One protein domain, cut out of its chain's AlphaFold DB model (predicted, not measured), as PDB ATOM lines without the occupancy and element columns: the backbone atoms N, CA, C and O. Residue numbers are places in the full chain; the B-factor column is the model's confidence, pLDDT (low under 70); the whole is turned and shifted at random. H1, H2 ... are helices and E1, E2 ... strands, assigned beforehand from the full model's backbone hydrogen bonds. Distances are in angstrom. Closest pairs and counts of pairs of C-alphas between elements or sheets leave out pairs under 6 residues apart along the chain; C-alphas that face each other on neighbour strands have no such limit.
ATOM      1  N   GLY A  48     218.199 180.668 137.053       90.75
ATOM      2  CA  GLY A  48     218.052 179.443 137.805       90.75
ATOM      3  C   GLY A  48     218.325 179.645 139.283       90.75
ATOM      4  O   GLY A  48     218.712 180.717 139.749       90.75
ATOM      5  N   ALA A  49     218.092 178.573 140.026       95.25
ATOM      6  CA  ALA A  49     218.332 178.522 141.451       95.25
ATOM      7  C   ALA A  49     219.057 177.226 141.799       95.25
ATOM      8  O   ALA A  49     218.830 176.180 141.188       95.25
ATOM      9  N   ARG A  50     219.905 177.287 142.819       92.69
ATOM     10  CA  ARG A  50     220.503 176.128 143.467       92.69
ATOM     11  C   ARG A  50     220.002 176.073 144.900       92.69
ATOM     12  O   ARG A  50     219.915 177.094 145.572       92.69
ATOM     13  N   ILE A  51     219.709 174.873 145.377       95.25
ATOM     14  CA  ILE A  51     219.443 174.598 146.785       95.25
ATOM     15  C   ILE A  51     220.138 173.293 147.154       95.25
ATOM     16  O   ILE A  51     220.157 172.347 146.370       95.25
ATOM     17  N   GLY A  52     220.741 173.252 148.333       92.44
ATOM     18  CA  GLY A  52     221.457 172.086 148.820       92.44
ATOM     19  C   GLY A  52     221.540 172.073 150.337       92.44
ATOM     20  O   GLY A  52     221.396 173.099 150.998       92.44
ATOM     21  N   GLY A  53     221.774 170.892 150.891       91.38
ATOM     22  CA  GLY A  53     222.075 170.709 152.304       91.38
ATOM     23  C   GLY A  53     223.457 170.097 152.462       91.38
ATOM     24  O   GLY A  53     223.891 169.322 151.612       91.38
ATOM     25  N   PHE A  54     224.136 170.423 153.554       87.62
ATOM     26  CA  PHE A  54     225.382 169.770 153.933       87.62
ATOM     27  C   PHE A  54     225.312 169.327 155.388       87.62
ATOM     28  O   PHE A  54     224.659 169.957 156.223       87.62
ATOM     29  N   SER A  55     225.976 168.217 155.694       86.19
ATOM     30  CA  SER A  55     226.213 167.803 157.066       86.19
ATOM     31  C   SER A  55     227.520 167.034 157.156       86.19
ATOM     32  O   SER A  55     227.779 166.166 156.328       86.19
ATOM     33  N   GLY A  56     228.332 167.344 158.159       81.19
ATOM     34  CA  GLY A  56     229.611 166.686 158.365       81.19
ATOM     35  C   GLY A  56     230.165 166.920 159.769       81.19
ATOM     36  O   GLY A  56     229.813 167.907 160.417       81.19
ATOM     37  N   PRO A  57     231.007 166.004 160.268       76.56
ATOM     38  CA  PRO A  57     231.773 166.253 161.480       76.56
ATOM     39  C   PRO A  57     232.800 167.365 161.228       76.56
ATOM     40  O   PRO A  57     233.379 167.441 160.145       76.56
ATOM     41  N   ILE A  58     233.052 168.203 162.235       74.25
ATOM     42  CA  ILE A  58     234.198 169.121 162.232       74.25
ATOM     43  C   ILE A  58     235.334 168.466 163.010       74.25
ATOM     44  O   ILE A  58     235.144 168.043 164.149       74.25
ATOM     45  N   THR A  59     236.518 168.414 162.412       72.25
ATOM     46  CA  THR A  59     237.763 168.057 163.095       72.25
ATOM     47  C   THR A  59     238.716 169.243 163.053       72.25
ATOM     48  O   THR A  59     238.637 170.096 162.170       72.25
ATOM     49  N   SER A  60     239.604 169.327 164.038       71.56
ATOM     50  CA  SER A  60     240.641 170.351 164.070       71.56
ATOM     51  C   SER A  60     241.913 169.728 164.609       71.56
ATOM     52  O   SER A  60     241.979 169.369 165.790       71.56
ATOM     53  N   SER A  61     242.918 169.630 163.757       72.62
ATOM     54  CA  SER A  61     244.241 169.196 164.150       72.62
ATOM     55  C   SER A  61     245.247 170.326 163.995       72.62
ATOM     56  O   SER A  61     245.131 171.185 163.121       72.62
ATOM     57  N   ILE A  62     246.220 170.344 164.897       72.31
ATOM     58  CA  ILE A  62     247.412 171.174 164.804       72.31
ATOM     59  C   ILE A  62     248.616 170.243 164.769       72.31
ATOM     60  O   ILE A  62     248.667 169.244 165.489       72.31
ATOM     61  N   MET A  63     249.579 170.586 163.921       75.56
ATOM     62  CA  MET A  63     250.887 169.950 163.908       75.56
ATOM     63  C   MET A  63     251.724 170.539 165.043       75.56
ATOM     64  O   MET A  63     251.946 171.747 165.089       75.56
ATOM     65  N   ASP A  64     252.153 169.691 165.969       70.81
ATOM     66  CA  ASP A  64     253.053 170.089 167.047       70.81
ATOM     67  C   ASP A  64     254.481 170.341 166.532       70.81
ATOM     68  O   ASP A  64     254.844 169.900 165.440       70.81
ATOM     69  N   GLU A  65     255.326 170.978 167.349       74.88
ATOM     70  CA  GLU A  65     256.746 171.248 167.050       74.88
ATOM     71  C   GLU A  65     257.528 169.974 166.662       74.88
ATOM     72  O   GLU A  65     258.465 170.015 165.868       74.88
ATOM     73  N   ASN A  66     257.074 168.813 167.143       79.62
ATOM     74  CA  ASN A  66     257.639 167.498 166.836       79.62
ATOM     75  C   ASN A  66     257.045 166.817 165.583       79.62
ATOM     76  O   ASN A  66     257.255 165.621 165.395       79.62
ATOM     77  N   ASN A  67     256.300 167.531 164.729       75.94
ATOM     78  CA  ASN A  67     255.573 166.973 163.573       75.94
ATOM     79  C   ASN A  67     254.537 165.891 163.937       75.94
ATOM     80  O   ASN A  67     254.249 164.994 163.145       75.94
ATOM     81  N   VAL A  68     253.967 165.973 165.140       75.38
ATOM     82  CA  VAL A  68     252.900 165.077 165.592       75.38
ATOM     83  C   VAL A  68     251.562 165.799 165.472       75.38
ATOM     84  O   VAL A  68     251.393 166.894 166.007       75.38
ATOM     85  N   GLU A  69     250.603 165.182 164.785       71.69
ATOM     86  CA  GLU A  69     249.245 165.706 164.655       71.69
ATOM     87  C   GLU A  69     248.488 165.552 165.987       71.69
ATOM     88  O   GLU A  69     248.276 164.437 166.468       71.69
ATOM     89  N   ARG A  70     248.066 166.669 166.593       67.00
ATOM     90  CA  ARG A  70     247.232 166.684 167.806       67.00
ATOM     91  C   ARG A  70     245.884 167.345 167.549       67.00
ATOM     92  O   ARG A  70     245.809 168.432 166.978       67.00
ATOM     93  N   ASN A  71     244.805 166.699 167.993       66.69
ATOM     94  CA  ASN A  71     243.452 167.249 167.910       66.69
ATOM     95  C   ASN A  71     243.203 168.217 169.070       66.69
ATOM     96  O   ASN A  71     242.953 167.790 170.182       66.69
ATOM     97  N   ILE A  72     243.212 169.520 168.812       64.88
ATOM     98  CA  ILE A  72     243.219 170.546 169.873       64.88
ATOM     99  C   ILE A  72     241.847 170.910 170.469       64.88
ATOM    100  O   ILE A  72     241.787 171.512 171.540       64.88
ATOM    101  N   ILE A  73     240.739 170.615 169.777       61.16
ATOM    102  CA  ILE A  73     239.410 171.159 170.138       61.16
ATOM    103  C   ILE A  73     238.378 170.061 170.446       61.16
ATOM    104  O   ILE A  73     237.474 170.282 171.252       61.16
ATOM    105  N   PHE A  74     238.497 168.870 169.848       61.75
ATOM    106  CA  PHE A  74     237.460 167.820 169.912       61.75
ATOM    107  C   PHE A  74     237.947 166.488 170.501       61.75
ATOM    108  O   PHE A  74     237.321 165.459 170.270       61.75
ATOM    109  N   GLN A  75     239.048 166.495 171.255       56.56
ATOM    110  CA  GLN A  75     239.720 165.276 171.725       56.56
ATOM    111  C   GLN A  75     238.837 164.395 172.632       56.56
ATOM    112  O   GLN A  75     238.854 163.178 172.481       56.56
ATOM    113  N   ASP A  76     237.982 165.014 173.459       54.50
ATOM    114  CA  ASP A  76     237.148 164.316 174.456       54.50
ATOM    115  C   ASP A  76     235.636 164.555 174.304       54.50
ATOM    116  O   ASP A  76     234.830 164.060 175.096       54.50
ATOM    117  N   GLN A  77     235.208 165.342 173.313       55.00
ATOM    118  CA  GLN A  77     233.794 165.657 173.110       55.00
ATOM    119  C   GLN A  77     233.374 165.361 171.681       55.00
ATOM    120  O   GLN A  77     234.076 165.729 170.744       55.00
ATOM    121  N   SER A  78     232.193 164.741 171.535       58.97
ATOM    122  CA  SER A  78     231.508 164.559 170.253       58.97
ATOM    123  C   SER A  78     231.672 165.824 169.412       58.97
ATOM    124  O   SER A  78     231.257 166.913 169.831       58.97
ATOM    125  N   SER A  79     232.355 165.683 168.271       62.69
ATOM    126  CA  SER A  79     232.542 166.787 167.343       62.69
ATOM    127  C   SER A  79     231.167 167.353 166.987       62.69
ATOM    128  O   SER A  79     230.240 166.581 166.709       62.69
ATOM    129  N   PRO A  80     230.980 168.683 167.039       66.75
ATOM    130  CA  PRO A  80     229.725 169.275 166.629       66.75
ATOM    131  C   PRO A  80     229.484 168.865 165.178       66.75
ATOM    132  O   PRO A  80     230.350 169.017 164.309       66.75
ATOM    133  N   LYS A  81     228.312 168.281 164.934       71.88
ATOM    134  CA  LYS A  81     227.898 167.894 163.594       71.88
ATOM    135  C   LYS A  81     227.463 169.162 162.881       71.88
ATOM    136  O   LYS A  81     226.324 169.593 163.024       71.88
ATOM    137  N   LEU A  82     228.381 169.761 162.131       80.44
ATOM    138  CA  LEU A  82     228.067 170.907 161.302       80.44
ATOM    139  C   LEU A  82     226.990 170.487 160.317       80.44
ATOM    140  O   LEU A  82     227.142 169.497 159.599       80.44
ATOM    141  N   SER A  83     225.883 171.206 160.308       84.19
ATOM    142  CA  SER A  83     224.811 170.967 159.360       84.19
ATOM    143  C   SER A  83     224.276 172.291 158.862       84.19
ATOM    144  O   SER A  83     224.318 173.299 159.562       84.19
ATOM    145  N   GLY A  84     223.803 172.332 157.628       89.69
ATOM    146  CA  GLY A  84     223.358 173.588 157.065       89.69
ATOM    147  C   GLY A  84     222.689 173.440 155.724       89.69
ATOM    148  O   GLY A  84     222.634 172.365 155.126       89.69
ATOM    149  N   VAL A  85     222.160 174.566 155.276       91.62
ATOM    150  CA  VAL A  85     221.491 174.721 153.994       91.62
ATOM    151  C   VAL A  85     222.253 175.776 153.210       91.62
ATOM    152  O   VAL A  85     222.660 176.797 153.761       91.62
ATOM    153  N   VAL A  86     222.449 175.527 151.927       94.12
ATOM    154  CA  VAL A  86     223.014 176.477 150.971       94.12
ATOM    155  C   VAL A  86     221.997 176.707 149.874       94.12
ATOM    156  O   VAL A  86     221.274 175.793 149.473       94.12
ATOM    157  N   GLY A  87     221.921 177.933 149.394       94.12
ATOM    158  CA  GLY A  87     221.089 178.276 148.263       94.12
ATOM    159  C   GLY A  87     221.714 179.396 147.459       94.12
ATOM    160  O   GLY A  87     222.587 180.107 147.944       94.12
ATOM    161  N   GLY A  88     221.273 179.526 146.220       95.25
ATOM    162  CA  GLY A  88     221.723 180.590 145.348       95.25
ATOM    163  C   GLY A  88     220.751 180.814 144.208       95.25
ATOM    164  O   GLY A  88     220.043 179.894 143.798       95.25
ATOM    165  N   LEU A  89     220.715 182.037 143.698       95.81
ATOM    166  CA  LEU A  89     220.107 182.373 142.417       95.81
ATOM    167  C   LEU A  89     221.222 182.731 141.447       95.81
ATOM    168  O   LEU A  89     222.211 183.345 141.840       95.81
ATOM    169  N   TYR A  90     221.041 182.384 140.183       94.62
ATOM    170  CA  TYR A  90     221.915 182.838 139.114       94.62
ATOM    171  C   TYR A  90     221.085 183.260 137.911       94.62
ATOM    172  O   TYR A  90     220.009 182.719 137.657       94.62
ATOM    173  N   ALA A  91     221.584 184.246 137.186       95.00
ATOM    174  CA  ALA A  91     221.018 184.691 135.931       95.00
ATOM    175  C   ALA A  91     222.144 185.094 134.989       95.00
ATOM    176  O   ALA A  91     223.186 185.568 135.436       95.00
ATOM    177  N   GLY A  92     221.926 184.918 133.698       92.75
ATOM    178  CA  GLY A  92     222.904 185.256 132.688       92.75
ATOM    179  C   GLY A  92     222.263 185.564 131.350       92.75
ATOM    180  O   GLY A  92     221.055 185.402 131.152       92.75
ATOM    181  N   LEU A  93     223.084 186.063 130.441       90.94
ATOM    182  CA  LEU A  93     222.709 186.376 129.073       90.94
ATOM    183  C   LEU A  93     223.831 185.937 128.151       90.94
ATOM    184  O   LEU A  93     224.931 186.475 128.243       90.94
ATOM    185  N   ASP A  94     223.502 185.070 127.203       92.00
ATOM    186  CA  ASP A  94     224.413 184.679 126.136       92.00
ATOM    187  C   ASP A  94     224.071 185.435 124.851       92.00
ATOM    188  O   ASP A  94     222.904 185.479 124.445       92.00
ATOM    189  N   ILE A  95     225.098 185.987 124.187       87.81
ATOM    190  CA  ILE A  95     225.062 186.717 122.905       87.81
ATOM    191  C   ILE A  95     225.986 186.015 121.894       87.81
ATOM    192  O   ILE A  95     227.135 185.708 122.182       87.81
ATOM    193  N   ASN A  96     225.480 185.721 120.699       86.44
ATOM    194  CA  ASN A  96     226.139 184.963 119.650       86.44
ATOM    195  C   ASN A  96     226.637 185.968 118.624       86.44
ATOM    196  O   ASN A  96     225.909 186.846 118.163       86.44
ATOM    197  N   ILE A  97     227.907 185.838 118.289       83.94
ATOM    198  CA  ILE A  97     228.607 186.677 117.348       83.94
ATOM    199  C   ILE A  97     228.897 185.805 116.125       83.94
ATOM    200  O   ILE A  97     229.708 184.876 116.170       83.94
ATOM    201  N   HIS A  98     228.219 186.128 115.022       82.38
ATOM    202  CA  HIS A  98     228.408 185.515 113.704       82.38
ATOM    203  C   HIS A  98     228.243 183.984 113.648       82.38
ATOM    204  O   HIS A  98     228.871 183.345 112.811       82.38
ATOM    205  N   ASN A  99     227.420 183.377 114.512       74.06
ATOM    206  CA  ASN A  99     227.195 181.922 114.570       74.06
ATOM    207  C   ASN A  99     228.470 181.086 114.811       74.06
ATOM    208  O   ASN A  99     228.461 179.875 114.600       74.06
ATOM    209  N   ILE A 100     229.557 181.720 115.260       80.50
ATOM    210  CA  ILE A 100     230.876 181.094 115.451       80.50
ATOM    211  C   ILE A 100     231.359 181.277 116.896       80.50
ATOM    212  O   ILE A 100     232.128 180.458 117.395       80.50
ATOM    213  N   PHE A 101     230.899 182.322 117.590       83.31
ATOM    214  CA  PHE A 101     231.337 182.643 118.945       83.31
ATOM    215  C   PHE A 101     230.154 183.013 119.839       83.31
ATOM    216  O   PHE A 101     229.221 183.663 119.379       83.31
ATOM    217  N   VAL A 102     230.187 182.628 121.115       85.62
ATOM    218  CA  VAL A 102     229.163 182.992 122.107       85.62
ATOM    219  C   VAL A 102     229.850 183.679 123.282       85.62
ATOM    220  O   VAL A 102     230.836 183.168 123.808       85.62
ATOM    221  N   VAL A 103     229.342 184.848 123.664       88.81
ATOM    222  CA  VAL A 103     229.797 185.643 124.806       88.81
ATOM    223  C   VAL A 103     228.660 185.740 125.807       88.81
ATOM    224  O   VAL A 103     227.577 186.197 125.450       88.81
ATOM    225  N   GLY A 104     228.930 185.336 127.044       89.88
ATOM    226  CA  GLY A 104     227.985 185.383 128.153       89.88
ATOM    227  C   GLY A 104     228.325 186.467 129.175       89.88
ATOM    228  O   GLY A 104     229.489 186.849 129.329       89.88
ATOM    229  N   CYS A 105     227.314 186.957 129.886       91.75
ATOM    230  CA  CYS A 105     227.478 187.724 131.119       91.75
ATOM    231  C   CYS A 105     226.583 187.129 132.203       91.75
ATOM    232  O   CYS A 105     225.368 187.071 132.016       91.75
ATOM    233  N   ASP A 106     227.184 186.753 133.333       92.88
ATOM    234  CA  ASP A 106     226.515 186.005 134.395       92.88
ATOM    235  C   ASP A 106     226.598 186.737 135.733       92.88
ATOM    236  O   ASP A 106     227.593 187.386 136.064       92.88
ATOM    237  N   THR A 107     225.545 186.602 136.529       94.31
ATOM    238  CA  THR A 107     225.478 187.089 137.902       94.31
ATOM    239  C   THR A 107     224.875 186.029 138.812       94.31
ATOM    240  O   THR A 107     223.960 185.296 138.429       94.31
ATOM    241  N   ASN A 108     225.386 185.944 140.035       94.44
ATOM    242  CA  ASN A 108     224.918 185.020 141.054       94.44
ATOM    243  C   ASN A 108     224.813 185.704 142.417       94.44
ATOM    244  O   ASN A 108     225.573 186.613 142.751       94.44
ATOM    245  N   VAL A 109     223.857 185.233 143.213       95.69
ATOM    246  CA  VAL A 109     223.679 185.608 144.614       95.69
ATOM    247  C   VAL A 109     223.536 184.327 145.409       95.69
ATOM    248  O   VAL A 109     222.566 183.597 145.220       95.69
ATOM    249  N   ASP A 110     224.478 184.082 146.314       95.12
ATOM    250  CA  ASP A 110     224.515 182.890 147.155       95.12
ATOM    251  C   ASP A 110     224.249 183.242 148.625       95.12
ATOM    252  O   ASP A 110     224.695 184.271 149.137       95.12
ATOM    253  N   TRP A 111     223.531 182.364 149.320       92.00
ATOM    254  CA  TRP A 111     223.276 182.437 150.754       92.00
ATOM    255  C   TRP A 111     223.518 181.081 151.417       92.00
ATOM    256  O   TRP A 111     223.289 180.013 150.845       92.00
ATOM    257  N   SER A 112     223.956 181.115 152.671       92.75
ATOM    258  CA  SER A 112     224.155 179.919 153.483       92.75
ATOM    259  C   SER A 112     223.591 180.116 154.885       92.75
ATOM    260  O   SER A 112     223.619 181.206 155.454       92.75
ATOM    261  N   GLY A 113     223.033 179.040 155.432       87.75
ATOM    262  CA  GLY A 113     222.532 178.963 156.794       87.75
ATOM    263  C   GLY A 113     223.164 177.770 157.486       87.75
ATOM    264  O   GLY A 113     222.885 176.626 157.129       87.75
ATOM    265  N   VAL A 114     224.011 178.039 158.473       84.19
ATOM    266  CA  VAL A 114     224.690 177.011 159.262       84.19
ATOM    267  C   VAL A 114     223.963 176.845 160.590       84.19
ATOM    268  O   VAL A 114     223.673 177.825 161.275       84.19
ATOM    269  N   LYS A 115     223.646 175.602 160.938       71.44
ATOM    270  CA  LYS A 115     223.107 175.199 162.234       71.44
ATOM    271  C   LYS A 115     224.238 174.589 163.063       71.44
ATOM    272  O   LYS A 115     225.166 173.999 162.515       71.44
ATOM    273  N   ASP A 116     224.125 174.759 164.376       65.62
ATOM    274  CA  ASP A 116     225.070 174.312 165.403       65.62
ATOM    275  C   ASP A 116     226.398 175.088 165.432       65.62
ATOM    276  O   ASP A 116     227.335 174.850 164.675       65.62
ATOM    277  N   THR A 117     226.484 176.042 166.365       60.22
ATOM    278  CA  THR A 117     227.726 176.729 166.745       60.22
ATOM    279  C   THR A 117     228.077 176.316 168.165       60.22
ATOM    280  O   THR A 117     227.301 176.555 169.088       60.22
ATOM    281  N   LYS A 118     229.249 175.708 168.357       61.50
ATOM    282  CA  LYS A 118     229.789 175.437 169.688       61.50
ATOM    283  C   LYS A 118     230.908 176.434 169.958       61.50
ATOM    284  O   LYS A 118     231.925 176.415 169.271       61.50
ATOM    285  N   VAL A 119     230.703 177.324 170.925       61.69
ATOM    286  CA  VAL A 119     231.757 178.230 171.399       61.69
ATOM    287  C   VAL A 119     232.672 177.426 172.308       61.69
ATOM    288  O   VAL A 119     232.200 176.800 173.257       61.69
ATOM    289  N   ILE A 120     233.961 177.405 171.989       63.53
ATOM    290  CA  ILE A 120     234.964 176.680 172.765       63.53
ATOM    291  C   ILE A 120     235.973 177.698 173.268       63.53
ATOM    292  O   ILE A 120     236.502 178.494 172.493       63.53
ATOM    293  N   ASP A 121     236.198 177.686 174.577       68.06
ATOM    294  CA  ASP A 121     237.284 178.437 175.186       68.06
ATOM    295  C   ASP A 121     238.585 177.672 174.936       68.06
ATOM    296  O   ASP A 121     238.839 176.624 175.532       68.06
ATOM    297  N   VAL A 122     239.378 178.198 174.003       65.81
ATOM    298  CA  VAL A 122     240.635 177.597 173.546       65.81
ATOM    299  C   VAL A 122     241.639 177.478 174.693       65.81
ATOM    300  O   VAL A 122     242.402 176.520 174.748       65.81
ATOM    301  N   ILE A 123     241.636 178.413 175.647       67.88
ATOM    302  CA  ILE A 123     242.568 178.373 176.778       67.88
ATOM    303  C   ILE A 123     242.166 177.246 177.729       67.88
ATOM    304  O   ILE A 123     243.017 176.463 178.152       67.88
ATOM    305  N   ALA A 124     240.870 177.112 178.015       67.56
ATOM    306  CA  ALA A 124     240.361 176.041 178.864       67.56
ATOM    307  C   ALA A 124     240.526 174.651 178.221       67.56
ATOM    308  O   ALA A 124     240.851 173.694 178.925       67.56
ATOM    309  N   SER A 125     240.346 174.525 176.898       62.88
ATOM    310  CA  SER A 125     240.512 173.247 176.191       62.88
ATOM    311  C   SER A 125     241.974 172.803 176.127       62.88
ATOM    312  O   SER A 125     242.263 171.639 176.392       62.88
ATOM    313  N   LEU A 126     242.904 173.730 175.872       66.56
ATOM    314  CA  LEU A 126     244.343 173.440 175.895       66.56
ATOM    315  C   LEU A 126     244.834 173.095 177.308       66.56
ATOM    316  O   LEU A 126     245.663 172.206 177.481       66.56
ATOM    317  N   GLN A 127     244.312 173.763 178.341       67.69
ATOM    318  CA  GLN A 127     244.643 173.444 179.731       67.69
ATOM    319  C   GLN A 127     244.111 172.075 180.159       67.69
ATOM    320  O   GLN A 127     244.801 171.369 180.892       67.69
ATOM    321  N   ALA A 128     242.909 171.691 179.720       63.53
ATOM    322  CA  ALA A 128     242.371 170.356 179.965       63.53
ATOM    323  C   ALA A 128     243.230 169.276 179.284       63.53
ATOM    324  O   ALA A 128     243.610 168.316 179.953       63.53
ATOM    325  N   ASP A 129     243.623 169.474 178.022       61.34
ATOM    326  CA  ASP A 129     244.513 168.548 177.308       61.34
ATOM    327  C   ASP A 129     245.876 168.405 178.006       61.34
ATOM    328  O   ASP A 129     246.324 167.300 178.289       61.34
ATOM    329  N   LEU A 130     246.499 169.504 178.438       64.81
ATOM    330  CA  LEU A 130     247.761 169.436 179.190       64.81
ATOM    331  C   LEU A 130     247.623 168.731 180.551       64.81
ATOM    332  O   LEU A 130     248.573 168.110 181.033       64.81
ATOM    333  N   LYS A 131     246.451 168.827 181.190       61.19
ATOM    334  CA  LYS A 131     246.201 168.255 182.520       61.19
ATOM    335  C   LYS A 131     245.860 166.762 182.472       61.19
ATOM    336  O   LYS A 131     246.176 166.058 183.429       61.19
ATOM    337  N   TYR A 132     245.246 166.284 181.387       55.44
ATOM    338  CA  TYR A 132     244.825 164.885 181.221       55.44
ATOM    339  C   TYR A 132     245.684 164.089 180.217       55.44
ATOM    340  O   TYR A 132     245.822 162.877 180.370       55.44
ATOM    341  N   GLY A 133     246.346 164.743 179.259       50.59
ATOM    342  CA  GLY A 133     247.231 164.133 178.256       50.59
ATOM    343  C   GLY A 133     248.620 163.735 178.772       50.59
ATOM    344  O   GLY A 133     249.330 162.979 178.117       50.59
ATOM    345  N   ASN A 134     249.004 164.167 179.978       49.88
ATOM    346  CA  ASN A 134     250.295 163.818 180.589       49.88
ATOM    347  C   ASN A 134     250.267 162.495 181.397       49.88
ATOM    348  O   ASN A 134     251.200 162.189 182.134       49.88
TER     349      ASN A 134
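What this domain is: This is residues 48 to 134 of the 138 residues of the protein "Outer membrane immunogenic protein" of Bartonella sp. 1-1C (UniProt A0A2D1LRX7). A long, curved ribbon, hairpin E4 and E5 with E1 beside part of E4, leads at one end to a small hairpin, E2 and E3, and helix H1. Of mixed class, the 87 printed residues include strands E1 to E5, then H1; the ribbon, E1 - E4 - E5, is antiparallel. The whole is extended, 73 by 30 by 18 A, radius of gyration of the C-alphas 22.6 A.

Where its parts are: Find C-alpha 81 at (227.898, 167.894, 163.594), where E4, residues 81 to 97, begins its 49.9 A. E5, residues 101 to 115, runs 44.7 A and E1, residues 48 to 57, 30.4 A. E2 is residues 61 to 63, E3 69 to 71; H1, residues 122 to 134, ends at (250.295, 163.818, 180.589).

How they stand to each other: In hairpin E4 and E5 find N 103 and O 95, in antiparallel E1 and E4 N 50 and O 88, both 2.8 A apart, within hydrogen-bond range. H1, with 8 of 9 O i to N i+4 pairs in range, is apart from hairpin E2 and E3.

The domain as a whole: C-alphas 98 and 134 are farthest apart, 73.6 A. The printed part has no cut; no link is long. pLDDT is under 70 at residues 70 to 80 and 116 to 134.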